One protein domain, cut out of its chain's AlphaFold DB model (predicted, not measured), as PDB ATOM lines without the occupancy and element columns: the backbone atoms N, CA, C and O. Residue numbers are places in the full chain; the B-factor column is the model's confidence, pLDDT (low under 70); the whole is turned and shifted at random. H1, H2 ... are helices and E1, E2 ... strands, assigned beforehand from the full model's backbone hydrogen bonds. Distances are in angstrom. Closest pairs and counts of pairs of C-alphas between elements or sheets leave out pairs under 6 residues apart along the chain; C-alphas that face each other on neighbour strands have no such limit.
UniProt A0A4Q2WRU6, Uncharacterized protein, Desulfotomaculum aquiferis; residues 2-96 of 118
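This is residues 2 to 96 of the 118 residues of an uncharacterized protein of Desulfotomaculum aquiferis (UniProt A0A4Q2WRU6). A long helix, H1, sticks out with its residues 2 to 17 as an arm from a small body, in which helix H2 crosses the two-strand hairpin E1 and E2. The printed part has 95 residues with two named helices and two named strands, in the order H1, E1, E2, H2, a mixed class with an antiparallel sheet. The whole is loose, with a radius of gyration of the C-alphas of 17.9 A, and flat, spanning 62 by 34 by 18 A.

Start at H1, residues 2 to 27; it is apart from E2, residues 58 to 62, and from H2, residues 79 to 94. E1, residues 41 to 46, and E2 form a hairpin, antiparallel at 170 degrees; look for N 43 and O 60, within hydrogen-bond range at 2.8 A. The closest C-alphas of E2 and H2 are those of Ala 58 and Thr 82, 6.6 A apart. In H1 and H2 every O i to N i+4 pair is within hydrogen-bond range.

Find C-alpha 2 at (62.468, -3.493, -35.490); from there H1 runs 37.5 A to C-alpha 27. E1 measures 11.8 A and E2 13.3 A. H2 runs 23.0 A to C-alpha 94 at (38.817, -8.187, -11.809).

The C-alphas farthest apart, of Ala 2 and Pro 74, are 62.5 A apart. The printed part has no cut, and its three links are long. Look for pLDDT under 70 at residues 54 and 73 to 77.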
ATOM      1  N   ALA A   2      62.653  -4.036 -36.854       84.06
ATOM      2  CA  ALA A   2      62.468  -3.493 -35.490       84.06
ATOM      3  C   ALA A   2      61.051  -3.728 -34.918       84.06
ATOM      4  O   ALA A   2      60.909  -4.092 -33.753       84.06
ATOM      5  N   GLU A   3      60.017  -3.589 -35.752       91.44
ATOM      6  CA  GLU A   3      58.621  -3.799 -35.338       91.44
ATOM      7  C   GLU A   3      58.308  -5.273 -35.027       91.44
ATOM      8  O   GLU A   3      57.674  -5.582 -34.025       91.44
ATOM      9  N   GLU A   4      58.822  -6.208 -35.831       93.50
ATOM     10  CA  GLU A   4      58.643  -7.654 -35.601       93.50
ATOM     11  C   GLU A   4      59.279  -8.099 -34.276       93.50
ATOM     12  O   GLU A   4      58.711  -8.918 -33.548       93.50
ATOM     13  N   LEU A   5      60.438  -7.525 -33.931       94.19
ATOM     14  CA  LEU A   5      61.112  -7.794 -32.661       94.19
ATOM     15  C   LEU A   5      60.269  -7.313 -31.472       94.19
ATOM     16  O   LEU A   5      60.157  -8.016 -30.468       94.19
ATOM     17  N   LYS A   6      59.639  -6.141 -31.603       96.06
ATOM     18  CA  LYS A   6      58.754  -5.577 -30.581       96.06
ATOM     19  C   LYS A   6      57.509  -6.442 -30.373       96.06
ATOM     20  O   LYS A   6      57.219  -6.808 -29.239       96.06
ATOM     21  N   ILE A   7      56.841  -6.848 -31.457       96.56
ATOM     22  CA  ILE A   7      55.671  -7.742 -31.402       96.56
ATOM     23  C   ILE A   7      56.027  -9.068 -30.715       96.56
ATOM     24  O   ILE A   7      55.270  -9.575 -29.883       96.56
ATOM     25  N   THR A   8      57.198  -9.624 -31.036       96.75
ATOM     26  CA  THR A   8      57.677 -10.875 -30.432       96.75
ATOM     27  C   THR A   8      57.901 -10.710 -28.929       96.75
ATOM     28  O   THR A   8      57.462 -11.550 -28.146       96.75
ATOM     29  N   LEU A   9      58.538  -9.611 -28.512       97.38
ATOM     30  CA  LEU A   9      58.789  -9.314 -27.103       97.38
ATOM     31  C   LEU A   9      57.487  -9.126 -26.309       97.38
ATOM     32  O   LEU A   9      57.348  -9.681 -25.221       97.38
ATOM     33  N   GLU A  10      56.521  -8.390 -26.858       97.56
ATOM     34  CA  GLU A  10      55.206  -8.198 -26.236       97.56
ATOM     35  C   GLU A  10      54.451  -9.527 -26.095       97.56
ATOM     36  O   GLU A  10      53.896  -9.819 -25.035       97.56
ATOM     37  N   SER A  11      54.494 -10.371 -27.128       97.00
ATOM     38  CA  SER A  11      53.868 -11.698 -27.117       97.00
ATOM     39  C   SER A  11      54.488 -12.618 -26.062       97.00
ATOM     40  O   SER A  11      53.767 -13.297 -25.329       97.00
ATOM     41  N   LEU A  12      55.820 -12.607 -25.940       97.81
ATOM     42  CA  LEU A  12      56.531 -13.336 -24.888       97.81
ATOM     43  C   LEU A  12      56.147 -12.831 -23.494       97.81
ATOM     44  O   LEU A  12      55.901 -13.644 -22.605       97.81
ATOM     45  N   GLY A  13      56.028 -11.512 -23.311       97.75
ATOM     46  CA  GLY A  13      55.577 -10.917 -22.052       97.75
ATOM     47  C   GLY A  13      54.156 -11.342 -21.665       97.75
ATOM     48  O   GLY A  13      53.904 -11.686 -20.511       97.75
ATOM     49  N   GLN A  14      53.231 -11.389 -22.629       96.94
ATOM     50  CA  GLN A  14      51.870 -11.886 -22.393       96.94
ATOM     51  C   GLN A  14      51.863 -13.368 -22.010       96.94
ATOM     52  O   GLN A  14      51.155 -13.765 -21.081       96.94
ATOM     53  N   LEU A  15      52.667 -14.186 -22.691       97.62
ATOM     54  CA  LEU A  15      52.786 -15.608 -22.386       97.62
ATOM     55  C   LEU A  15      53.329 -15.839 -20.969       97.62
ATOM     56  O   LEU A  15      52.747 -16.625 -20.220       97.62
ATOM     57  N   ASP A  16      54.395 -15.131 -20.583       97.88
ATOM     58  CA  ASP A  16      54.971 -15.210 -19.236       97.88
ATOM     59  C   ASP A  16      53.952 -14.789 -18.169       97.88
ATOM     60  O   ASP A  16      53.733 -15.507 -17.190       97.88
ATOM     61  N   PHE A  17      53.220 -13.696 -18.405       96.00
ATOM     62  CA  PHE A  17      52.168 -13.240 -17.499       96.00
ATOM     63  C   PHE A  17      51.049 -14.282 -17.327       96.00
ATOM     64  O   PHE A  17      50.623 -14.567 -16.203       96.00
ATOM     65  N   VAL A  18      50.585 -14.904 -18.416       96.12
ATOM     66  CA  VAL A  18      49.579 -15.981 -18.359       96.12
ATOM     67  C   VAL A  18      50.113 -17.196 -17.595       96.12
ATOM     68  O   VAL A  18      49.414 -17.728 -16.728       96.12
ATOM     69  N   MET A  19      51.358 -17.608 -17.848       97.50
ATOM     70  CA  MET A  19      51.984 -18.717 -17.125       97.50
ATOM     71  C   MET A  19      52.166 -18.413 -15.636       97.50
ATOM     72  O   MET A  19      51.934 -19.291 -14.801       97.50
ATOM     73  N   ALA A  20      52.524 -17.179 -15.277       97.25
ATOM     74  CA  ALA A  20      52.634 -16.744 -13.891       97.25
ATOM     75  C   ALA A  20      51.286 -16.856 -13.162       97.25
ATOM     76  O   ALA A  20      51.229 -17.418 -12.066       97.25
ATOM     77  N   LYS A  21      50.185 -16.422 -13.795       96.38
ATOM     78  CA  LYS A  21      48.827 -16.580 -13.246       96.38
ATOM     79  C   LYS A  21      48.436 -18.049 -13.069       96.38
ATOM     80  O   LYS A  21      47.897 -18.405 -12.023       96.38
ATOM     81  N   ALA A  22      48.752 -18.911 -14.037       96.25
ATOM     82  CA  ALA A  22      48.473 -20.346 -13.950       96.25
ATOM     83  C   ALA A  22      49.249 -21.019 -12.804       96.25
ATOM     84  O   ALA A  22      48.675 -21.742 -11.987       96.25
ATOM     85  N   ARG A  23      50.549 -20.725 -12.680       97.62
ATOM     86  CA  ARG A  23      51.384 -21.212 -11.569       97.62
ATOM     87  C   ARG A  23      50.874 -20.719 -10.223       97.62
ATOM     88  O   ARG A  23      50.812 -21.497  -9.272       97.62
ATOM     89  N   TYR A  24      50.490 -19.445 -10.144       96.31
ATOM     90  CA  TYR A  24      49.918 -18.873  -8.932       96.31
ATOM     91  C   TYR A  24      48.611 -19.572  -8.555       96.31
ATOM     92  O   TYR A  24      48.476 -19.986  -7.408       96.31
ATOM     93  N   SER A  25      47.712 -19.800  -9.518       95.56
ATOM     94  CA  SER A  25      46.469 -20.546  -9.301       95.56
ATOM     95  C   SER A  25      46.719 -21.916  -8.677       95.56
ATOM     96  O   SER A  25      46.094 -22.254  -7.674       95.56
ATOM     97  N   ASN A  26      47.660 -22.683  -9.231       94.69
ATOM     98  CA  ASN A  26      48.005 -24.005  -8.710       94.69
ATOM     99  C   ASN A  26      48.599 -23.921  -7.299       94.69
ATOM    100  O   ASN A  26      48.236 -24.706  -6.430       94.69
ATOM    101  N   LYS A  27      49.470 -22.935  -7.044       94.44
ATOM    102  CA  LYS A  27      50.105 -22.734  -5.734       94.44
ATOM    103  C   LYS A  27      49.088 -22.521  -4.609       94.44
ATOM    104  O   LYS A  27      49.335 -22.961  -3.491       94.44
ATOM    105  N   ILE A  28      47.981 -21.835  -4.888       92.69
ATOM    106  CA  ILE A  28      46.956 -21.514  -3.884       92.69
ATOM    107  C   ILE A  28      45.696 -22.389  -3.993       92.69
ATOM    108  O   ILE A  28      44.707 -22.089  -3.330       92.69
ATOM    109  N   ASN A  29      45.715 -23.456  -4.806       91.06
ATOM    110  CA  ASN A  29      44.552 -24.312  -5.088       91.06
ATOM    111  C   ASN A  29      43.307 -23.511  -5.516       91.06
ATOM    112  O   ASN A  29      42.208 -23.701  -4.990       91.06
ATOM    113  N   ALA A  30      43.500 -22.573  -6.442       93.50
ATOM    114  CA  ALA A  30      42.458 -21.681  -6.929       93.50
ATOM    115  C   ALA A  30      41.810 -22.143  -8.235       93.50
ATOM    116  O   ALA A  30      42.395 -22.894  -9.016       93.50
ATOM    117  N   TRP A  31      40.609 -21.621  -8.473       91.94
ATOM    118  CA  TRP A  31      39.768 -21.933  -9.622       91.94
ATOM    119  C   TRP A  31      39.299 -20.671 -10.343       91.94
ATOM    120  O   TRP A  31      39.207 -19.592  -9.749       91.94
ATOM    121  N   ALA A  32      39.005 -20.814 -11.637       90.94
ATOM    122  CA  ALA A  32      38.426 -19.751 -12.446       90.94
ATOM    123  C   ALA A  32      37.000 -19.437 -11.955       90.94
ATOM    124  O   ALA A  32      36.155 -20.334 -11.973       90.94
ATOM    125  N   PRO A  33      36.709 -18.203 -11.511       89.25
ATOM    126  CA  PRO A  33      35.356 -17.827 -11.120       89.25
ATOM    127  C   PRO A  33      34.454 -17.646 -12.348       89.25
ATOM    128  O   PRO A  33      34.858 -17.055 -13.351       89.25
ATOM    129  N   THR A  34      33.200 -18.085 -12.246       88.62
ATOM    130  CA  THR A  34      32.165 -17.779 -13.243       88.62
ATOM    131  C   THR A  34      31.681 -16.345 -13.049       88.62
ATOM    132  O   THR A  34      31.063 -16.015 -12.034       88.62
ATOM    133  N   ILE A  35      31.952 -15.486 -14.028       87.56
ATOM    134  CA  ILE A  35      31.566 -14.073 -13.983       87.56
ATOM    135  C   ILE A  35      30.136 -13.913 -14.499       87.56
ATOM    136  O   ILE A  35      29.816 -14.354 -15.602       87.56
ATOM    137  N   VAL A  36      29.288 -13.234 -13.724       85.94
ATOM    138  CA  VAL A  36      27.912 -12.894 -14.125       85.94
ATOM    139  C   VAL A  36      27.630 -11.400 -14.028       85.94
ATOM    140  O   VAL A  36      28.367 -10.653 -13.388       85.94
ATOM    141  N   SER A  37      26.542 -10.961 -14.662       80.88
ATOM    142  CA  SER A  37      25.989  -9.616 -14.497       80.88
ATOM    143  C   SER A  37      25.092  -9.516 -13.253       80.88
ATOM    144  O   SER A  37      24.446 -10.483 -12.843       80.88
ATOM    145  N   GLY A  38      25.033  -8.316 -12.663       80.06
ATOM    146  CA  GLY A  38      24.246  -8.028 -11.458       80.06
ATOM    147  C   GLY A  38      24.944  -8.428 -10.154       80.06
ATOM    148  O   GLY A  38      25.800  -9.302 -10.141       80.06
ATOM    149  N   ALA A  39      24.577  -7.782  -9.044       81.75
ATOM    150  CA  ALA A  39      25.250  -7.901  -7.747       81.75
ATOM    151  C   ALA A  39      25.008  -9.257  -7.042       81.75
ATOM    152  O   ALA A  39      24.306  -9.328  -6.034       81.75
ATOM    153  N   LYS A  40      25.585 -10.336  -7.584       86.94
ATOM    154  CA  LYS A  40      25.501 -11.710  -7.065       86.94
ATOM    155  C   LYS A  40      26.869 -12.232  -6.648       86.94
ATOM    156  O   LYS A  40      27.828 -12.125  -7.400       86.94
ATOM    157  N   LEU A  41      26.963 -12.833  -5.474       87.88
ATOM    158  CA  LEU A  41      28.207 -13.388  -4.953       87.88
ATOM    159  C   LEU A  41      27.915 -14.758  -4.359       87.88
ATOM    160  O   LEU A  41      27.082 -14.858  -3.472       87.88
ATOM    161  N   ASP A  42      28.612 -15.789  -4.810       90.31
ATOM    162  CA  ASP A  42      28.609 -17.116  -4.206       90.31
ATOM    163  C   ASP A  42      30.056 -17.596  -4.077       90.31
ATOM    164  O   ASP A  42      30.763 -17.814  -5.062       90.31
ATOM    165  N   ILE A  43      30.516 -17.704  -2.836       90.88
ATOM    166  CA  ILE A  43      31.835 -18.204  -2.463       90.88
ATOM    167  C   ILE A  43      31.601 -19.461  -1.639       90.88
ATOM    168  O   ILE A  43      31.022 -19.384  -0.557       90.88
ATOM    169  N   LYS A  44      32.108 -20.607  -2.096       90.88
ATOM    170  CA  LYS A  44      32.058 -21.870  -1.349       90.88
ATOM    171  C   LYS A  44      33.436 -22.243  -0.840       90.88
ATOM    172  O   LYS A  44      34.379 -22.336  -1.620       90.88
ATOM    173  N   LYS A  45      33.552 -22.442   0.477       90.75
ATOM    174  CA  LYS A  45      34.814 -22.772   1.159       90.75
ATOM    175  C   LYS A  45      35.998 -21.903   0.691       90.75
ATOM    176  O   LYS A  45      37.095 -22.404   0.449       90.75
ATOM    177  N   GLY A  46      35.780 -20.592   0.583       91.62
ATOM    178  CA  GLY A  46      36.812 -19.625   0.225       91.62
ATOM    179  C   GLY A  46      37.847 -19.474   1.335       91.62
ATOM    180  O   GLY A  46      37.493 -19.265   2.497       91.62
ATOM    181  N   ARG A  47      39.130 -19.560   0.984       91.81
ATOM    182  CA  ARG A  47      40.256 -19.384   1.913       91.81
ATOM    183  C   ARG A  47      40.979 -18.083   1.609       91.81
ATOM    184  O   ARG A  47      41.245 -17.784   0.457       91.81
ATOM    185  N   HIS A  48      41.335 -17.307   2.627       91.44
ATOM    186  CA  HIS A  48      42.086 -16.069   2.413       91.44
ATOM    187  C   HIS A  48      43.547 -16.399   2.026       91.44
ATOM    188  O   HIS A  48      44.276 -16.896   2.883       91.44
ATOM    189  N   PRO A  49      44.032 -16.098   0.802       90.44
ATOM    190  CA  PRO A  49      45.329 -16.595   0.318       90.44
ATOM    191  C   PRO A  49      46.548 -16.067   1.086       90.44
ATOM    192  O   PRO A  49      47.612 -16.672   1.033       90.44
ATOM    193  N   LEU A  50      46.407 -14.947   1.804       89.81
ATOM    194  CA  LEU A  50      47.472 -14.389   2.651       89.81
ATOM    195  C   LEU A  50      47.425 -14.859   4.115       89.81
ATOM    196  O   LEU A  50      48.265 -14.428   4.902       89.81
ATOM    197  N   LEU A  51      46.441 -15.675   4.516       87.12
ATOM    198  CA  LEU A  51      46.407 -16.211   5.878       87.12
ATOM    199  C   LEU A  51      47.220 -17.511   5.960       87.12
ATOM    200  O   LEU A  51      47.033 -18.389   5.119       87.12
ATOM    201  N   PRO A  52      48.107 -17.652   6.962       78.56
ATOM    202  CA  PRO A  52      48.880 -18.871   7.154       78.56
ATOM    203  C   PRO A  52      48.027 -20.005   7.750       78.56
ATOM    204  O   PRO A  52      47.123 -19.761   8.548       78.56
ATOM    205  N   GLY A  53      48.382 -21.250   7.417       73.38
ATOM    206  CA  GLY A  53      47.864 -22.463   8.064       73.38
ATOM    207  C   GLY A  53      46.426 -22.847   7.694       73.38
ATOM    208  O   GLY A  53      45.920 -22.500   6.627       73.38
ATOM    209  N   ASP A  54      45.764 -23.570   8.601       69.81
ATOM    210  CA  ASP A  54      44.405 -24.109   8.441       69.81
ATOM    211  C   ASP A  54      43.315 -23.068   8.732       69.81
ATOM    212  O   ASP A  54      42.361 -23.317   9.473       69.81
ATOM    213  N   ALA A  55      43.440 -21.874   8.147       79.56
ATOM    214  CA  ALA A  55      42.392 -20.867   8.232       79.56
ATOM    215  C   ALA A  55      41.054 -21.472   7.771       79.56
ATOM    216  O   ALA A  55      40.955 -22.044   6.675       79.56
ATOM    217  N   VAL A  56      40.036 -21.360   8.629       84.25
ATOM    218  CA  VAL A  56      38.717 -21.952   8.391       84.25
ATOM    219  C   VAL A  56      38.110 -21.326   7.131       84.25
ATOM    220  O   VAL A  56      38.000 -20.099   7.060       84.25
ATOM    221  N   PRO A  57      37.725 -22.134   6.127       88.50
ATOM    222  CA  PRO A  57      37.083 -21.623   4.925       88.50
ATOM    223  C   PRO A  57      35.763 -20.919   5.231       88.50
ATOM    224  O   PRO A  57      34.979 -21.394   6.050       88.50
ATOM    225  N   ALA A  58      35.482 -19.836   4.512       87.12
ATOM    226  CA  ALA A  58      34.208 -19.136   4.587       87.12
ATOM    227  C   ALA A  58      33.323 -19.486   3.383       87.12
ATOM    228  O   ALA A  58      33.791 -19.511   2.243       87.12
ATOM    229  N   THR A  59      32.035 -19.715   3.635       89.69
ATOM    230  CA  THR A  59      31.012 -19.843   2.591       89.69
ATOM    231  C   THR A  59      30.060 -18.658   2.696       89.69
ATOM    232  O   THR A  59      29.558 -18.372   3.782       89.69
ATOM    233  N   ILE A  60      29.861 -17.936   1.595       88.44
ATOM    234  CA  ILE A  60      29.145 -16.658   1.554       88.44
ATOM    235  C   ILE A  60      28.300 -16.620   0.289       88.44
ATOM    236  O   ILE A  60      28.841 -16.783  -0.799       88.44
ATOM    237  N   SER A  61      27.009 -16.339   0.427       88.25
ATOM    238  CA  SER A  61      26.092 -16.143  -0.693       88.25
ATOM    239  C   SER A  61      25.342 -14.814  -0.554       88.25
ATOM    240  O   SER A  61      24.959 -14.439   0.549       88.25
ATOM    241  N   LEU A  62      25.166 -14.081  -1.656       87.75
ATOM    242  CA  LEU A  62      24.435 -12.813  -1.773       87.75
ATOM    243  C   LEU A  62      23.836 -12.678  -3.184       87.75
ATOM    244  O   LEU A  62      24.407 -13.164  -4.159       87.75
ATOM    245  N   GLY A  63      22.707 -11.979  -3.314       83.50
ATOM    246  CA  GLY A  63      22.095 -11.640  -4.606       83.50
ATOM    247  C   GLY A  63      21.125 -12.681  -5.176       83.50
ATOM    248  O   GLY A  63      20.643 -12.513  -6.299       83.50
ATOM    249  N   LYS A  64      20.836 -13.755  -4.425       80.38
ATOM    250  CA  LYS A  64      19.745 -14.696  -4.733       80.38
ATOM    251  C   LYS A  64      18.482 -14.328  -3.955       80.38
ATOM    252  O   LYS A  64      17.554 -13.791  -4.543       80.38
ATOM    253  N   ASP A  65      18.499 -14.559  -2.644       83.31
ATOM    254  CA  ASP A  65      17.343 -14.329  -1.763       83.31
ATOM    255  C   ASP A  65      17.506 -13.060  -0.901       83.31
ATOM    256  O   ASP A  65      16.528 -12.474  -0.445       83.31
ATOM    257  N   PHE A  66      18.749 -12.610  -0.688       84.25
ATOM    258  CA  PHE A  66      19.088 -11.433   0.112       84.25
ATOM    259  C   PHE A  66      20.317 -10.708  -0.448       84.25
ATOM    260  O   PHE A  66      21.224 -11.328  -1.005       84.25
ATOM    261  N   ASN A  67      20.360  -9.388  -0.257       82.88
ATOM    262  CA  ASN A  67      21.430  -8.517  -0.768       82.88
ATOM    263  C   ASN A  67      22.324  -7.939   0.338       82.88
ATOM    264  O   ASN A  67      23.303  -7.258   0.046       82.88
ATOM    265  N   THR A  68      22.005  -8.223   1.602       83.81
ATOM    266  CA  THR A  68      22.706  -7.668   2.762       83.81
ATOM    267  C   THR A  68      23.110  -8.793   3.701       83.81
ATOM    268  O   THR A  68      22.256  -9.534   4.181       83.81
ATOM    269  N   LEU A  69      24.408  -8.900   3.993       82.69
ATOM    270  CA  LEU A  69      24.944  -9.812   5.004       82.69
ATOM    271  C   LEU A  69      25.254  -9.033   6.285       82.69
ATOM    272  O   LEU A  69      26.101  -8.139   6.278       82.69
ATOM    273  N   VAL A  70      24.615  -9.399   7.396       84.06
ATOM    274  CA  VAL A  70      24.921  -8.831   8.718       84.06
ATOM    275  C   VAL A  70      25.859  -9.780   9.462       84.06
ATOM    276  O   VAL A  70      25.470 -10.887   9.823       84.06
ATOM    277  N   ILE A  71      27.101  -9.353   9.710       79.50
ATOM    278  CA  ILE A  71      28.113 -10.175  10.395       79.50
ATOM    279  C   ILE A  71      28.194  -9.790  11.885       79.50
ATOM    280  O   ILE A  71      28.874  -8.837  12.282       79.50
ATOM    281  N   THR A  72      27.525 -10.557  12.748       79.00
ATOM    282  CA  THR A  72      27.508 -10.363  14.215       79.00
ATOM    283  C   THR A  72      28.475 -11.322  14.939       79.00
ATOM    284  O   THR A  72      29.083 -12.182  14.309       79.00
ATOM    285  N   GLY A  73      28.753 -11.092  16.234       69.75
ATOM    286  CA  GLY A  73      29.709 -11.881  17.044       69.75
ATOM    287  C   GLY A  73      30.892 -11.087  17.643       69.75
ATOM    288  O   GLY A  73      31.062  -9.912  17.312       69.75
ATOM    289  N   PRO A  74      31.711 -11.688  18.525       59.12
ATOM    290  CA  PRO A  74      32.903 -11.046  19.086       59.12
ATOM    291  C   PRO A  74      33.967 -10.784  18.004       59.12
ATOM    292  O   PRO A  74      34.067 -11.519  17.020       59.12
ATOM    293  N   ASN A  75      34.773  -9.727  18.170       58.44
ATOM    294  CA  ASN A  75      35.734  -9.246  17.160       58.44
ATOM    295  C   ASN A  75      36.821 -10.270  16.758       58.44
ATOM    296  O   ASN A  75      37.491 -10.085  15.745       58.44
ATOM    297  N   THR A  76      36.966 -11.370  17.497       57.22
ATOM    298  CA  THR A  76      37.953 -12.441  17.276       57.22
ATOM    299  C   THR A  76      37.452 -13.571  16.355       57.22
ATOM    300  O   THR A  76      38.224 -14.450  15.992       57.22
ATOM    301  N   GLY A  77      36.173 -13.566  15.953       59.62
ATOM    302  CA  GLY A  77      35.502 -14.686  15.266       59.62
ATOM    303  C   GLY A  77      35.630 -14.752  13.736       59.62
ATOM    304  O   GLY A  77      34.833 -15.424  13.093       59.62
ATOM    305  N   GLY A  78      36.573 -14.028  13.123       74.12
ATOM    306  CA  GLY A  78      36.808 -14.107  11.672       74.12
ATOM    307  C   GLY A  78      36.017 -13.120  10.804       74.12
ATOM    308  O   GLY A  78      36.135 -13.166   9.585       74.12
ATOM    309  N   LYS A  79      35.290 -12.155  11.382       83.88
ATOM    310  CA  LYS A  79      34.517 -11.151  10.614       83.88
ATOM    311  C   LYS A  79      35.354 -10.349   9.623       83.88
ATOM    312  O   LYS A  79      35.006 -10.217   8.452       83.88
ATOM    313  N   THR A  80      36.467  -9.801  10.111       85.94
ATOM    314  CA  THR A  80      37.391  -9.009   9.298       85.94
ATOM    315  C   THR A  80      38.026  -9.869   8.216       85.94
ATOM    316  O   THR A  80      38.227  -9.388   7.107       85.94
ATOM    317  N   VAL A  81      38.308 -11.140   8.515       88.25
ATOM    318  CA  VAL A  81      38.821 -12.096   7.529       88.25
ATOM    319  C   VAL A  81      37.786 -12.315   6.437       88.25
ATOM    320  O   VAL A  81      38.125 -12.149   5.276       88.25
ATOM    321  N   THR A  82      36.527 -12.579   6.784       87.62
ATOM    322  CA  THR A  82      35.427 -12.737   5.824       87.62
ATOM    323  C   THR A  82      35.312 -11.534   4.887       87.62
ATOM    324  O   THR A  82      35.329 -11.705   3.671       87.62
ATOM    325  N   LEU A  83      35.274 -10.309   5.428       88.88
ATOM    326  CA  LEU A  83      35.187  -9.087   4.617       88.88
ATOM    327  C   LEU A  83      36.417  -8.883   3.722       88.88
ATOM    328  O   LEU A  83      36.271  -8.546   2.548       88.88
ATOM    329  N   LYS A  84      37.625  -9.123   4.250       90.31
ATOM    330  CA  LYS A  84      38.861  -9.051   3.461       90.31
ATOM    331  C   LYS A  84      38.891 -10.108   2.361       90.31
ATOM    332  O   LYS A  84      39.279  -9.779   1.251       90.31
ATOM    333  N   THR A  85      38.443 -11.332   2.634       91.44
ATOM    334  CA  THR A  85      38.361 -12.414   1.645       91.44
ATOM    335  C   THR A  85      37.425 -12.032   0.507       91.44
ATOM    336  O   THR A  85      37.822 -12.142  -0.647       91.44
ATOM    337  N   VAL A  86      36.225 -11.526   0.813       90.75
ATOM    338  CA  VAL A  86      35.277 -11.064  -0.214       90.75
ATOM    339  C   VAL A  86      35.897  -9.957  -1.060       90.75
ATOM    340  O   VAL A  86      35.954 -10.084  -2.279       90.75
ATOM    341  N   GLY A  87      36.411  -8.897  -0.429       90.50
ATOM    342  CA  GLY A  87      37.018  -7.776  -1.153       90.50
ATOM    343  C   GLY A  87      38.216  -8.201  -2.006       90.50
ATOM    344  O   GLY A  87      38.336  -7.798  -3.162       90.50
ATOM    345  N   LEU A  88      39.075  -9.066  -1.468       93.06
ATOM    346  CA  LEU A  88      40.240  -9.584  -2.175       93.06
ATOM    347  C   LEU A  88      39.839 -10.470  -3.358       93.06
ATOM    348  O   LEU A  88      40.402 -10.309  -4.434       93.06
ATOM    349  N   PHE A  89      38.856 -11.358  -3.204       93.06
ATOM    350  CA  PHE A  89      38.374 -12.200  -4.305       93.06
ATOM    351  C   PHE A  89      37.771 -11.358  -5.427       93.06
ATOM    352  O   PHE A  89      37.980 -11.664  -6.602       93.06
ATOM    353  N   THR A  90      37.092 -10.263  -5.075       90.19
ATOM    354  CA  THR A  90      36.566  -9.301  -6.046       90.19
ATOM    355  C   THR A  90      37.688  -8.709  -6.884       90.19
ATOM    356  O   THR A  90      37.641  -8.793  -8.110       90.19
ATOM    357  N   LEU A  91      38.737  -8.198  -6.239       91.75
ATOM    358  CA  LEU A  91      39.902  -7.632  -6.924       91.75
ATOM    359  C   LEU A  91      40.673  -8.677  -7.737       91.75
ATOM    360  O   LEU A  91      41.072  -8.412  -8.866       91.75
ATOM    361  N   MET A  92      40.857  -9.881  -7.192       93.69
ATOM    362  CA  MET A  92      41.514 -10.983  -7.897       93.69
ATOM    363  C   MET A  92      40.762 -11.335  -9.182       93.69
ATOM    364  O   MET A  92      41.376 -11.450 -10.240       93.69
ATOM    365  N   THR A  93      39.435 -11.421  -9.113       91.44
ATOM    366  CA  THR A  93      38.602 -11.719 -10.279       91.44
ATOM    367  C   THR A  93      38.686 -10.607 -11.325       91.44
ATOM    368  O   THR A  93      38.873 -10.897 -12.504       91.44
ATOM    369  N   GLN A  94      38.628  -9.335 -10.909       88.44
ATOM    370  CA  GLN A  94      38.817  -8.187 -11.809       88.44
ATOM    371  C   GLN A  94      40.197  -8.186 -12.483       88.44
ATOM    372  O   GLN A  94      40.316  -7.803 -13.642       88.44
ATOM    373  N   ALA A  95      41.235  -8.647 -11.782       91.94
ATOM    374  CA  ALA A  95      42.588  -8.788 -12.319       91.94
ATOM    375  C   ALA A  95      42.769 -10.032 -13.219       91.94
ATOM    376  O   ALA A  95      43.873 -10.301 -13.699       91.94
ATOM    377  N   GLY A  96      41.710 -10.818 -13.443       91.38
ATOM    378  CA  GLY A  96      41.769 -12.058 -14.216       91.38
ATOM    379  C   GLY A  96      42.588 -13.154 -13.528       91.38
ATOM    380  O   GLY A  96      43.263 -13.930 -14.212       91.38
TER     381      GLY A  96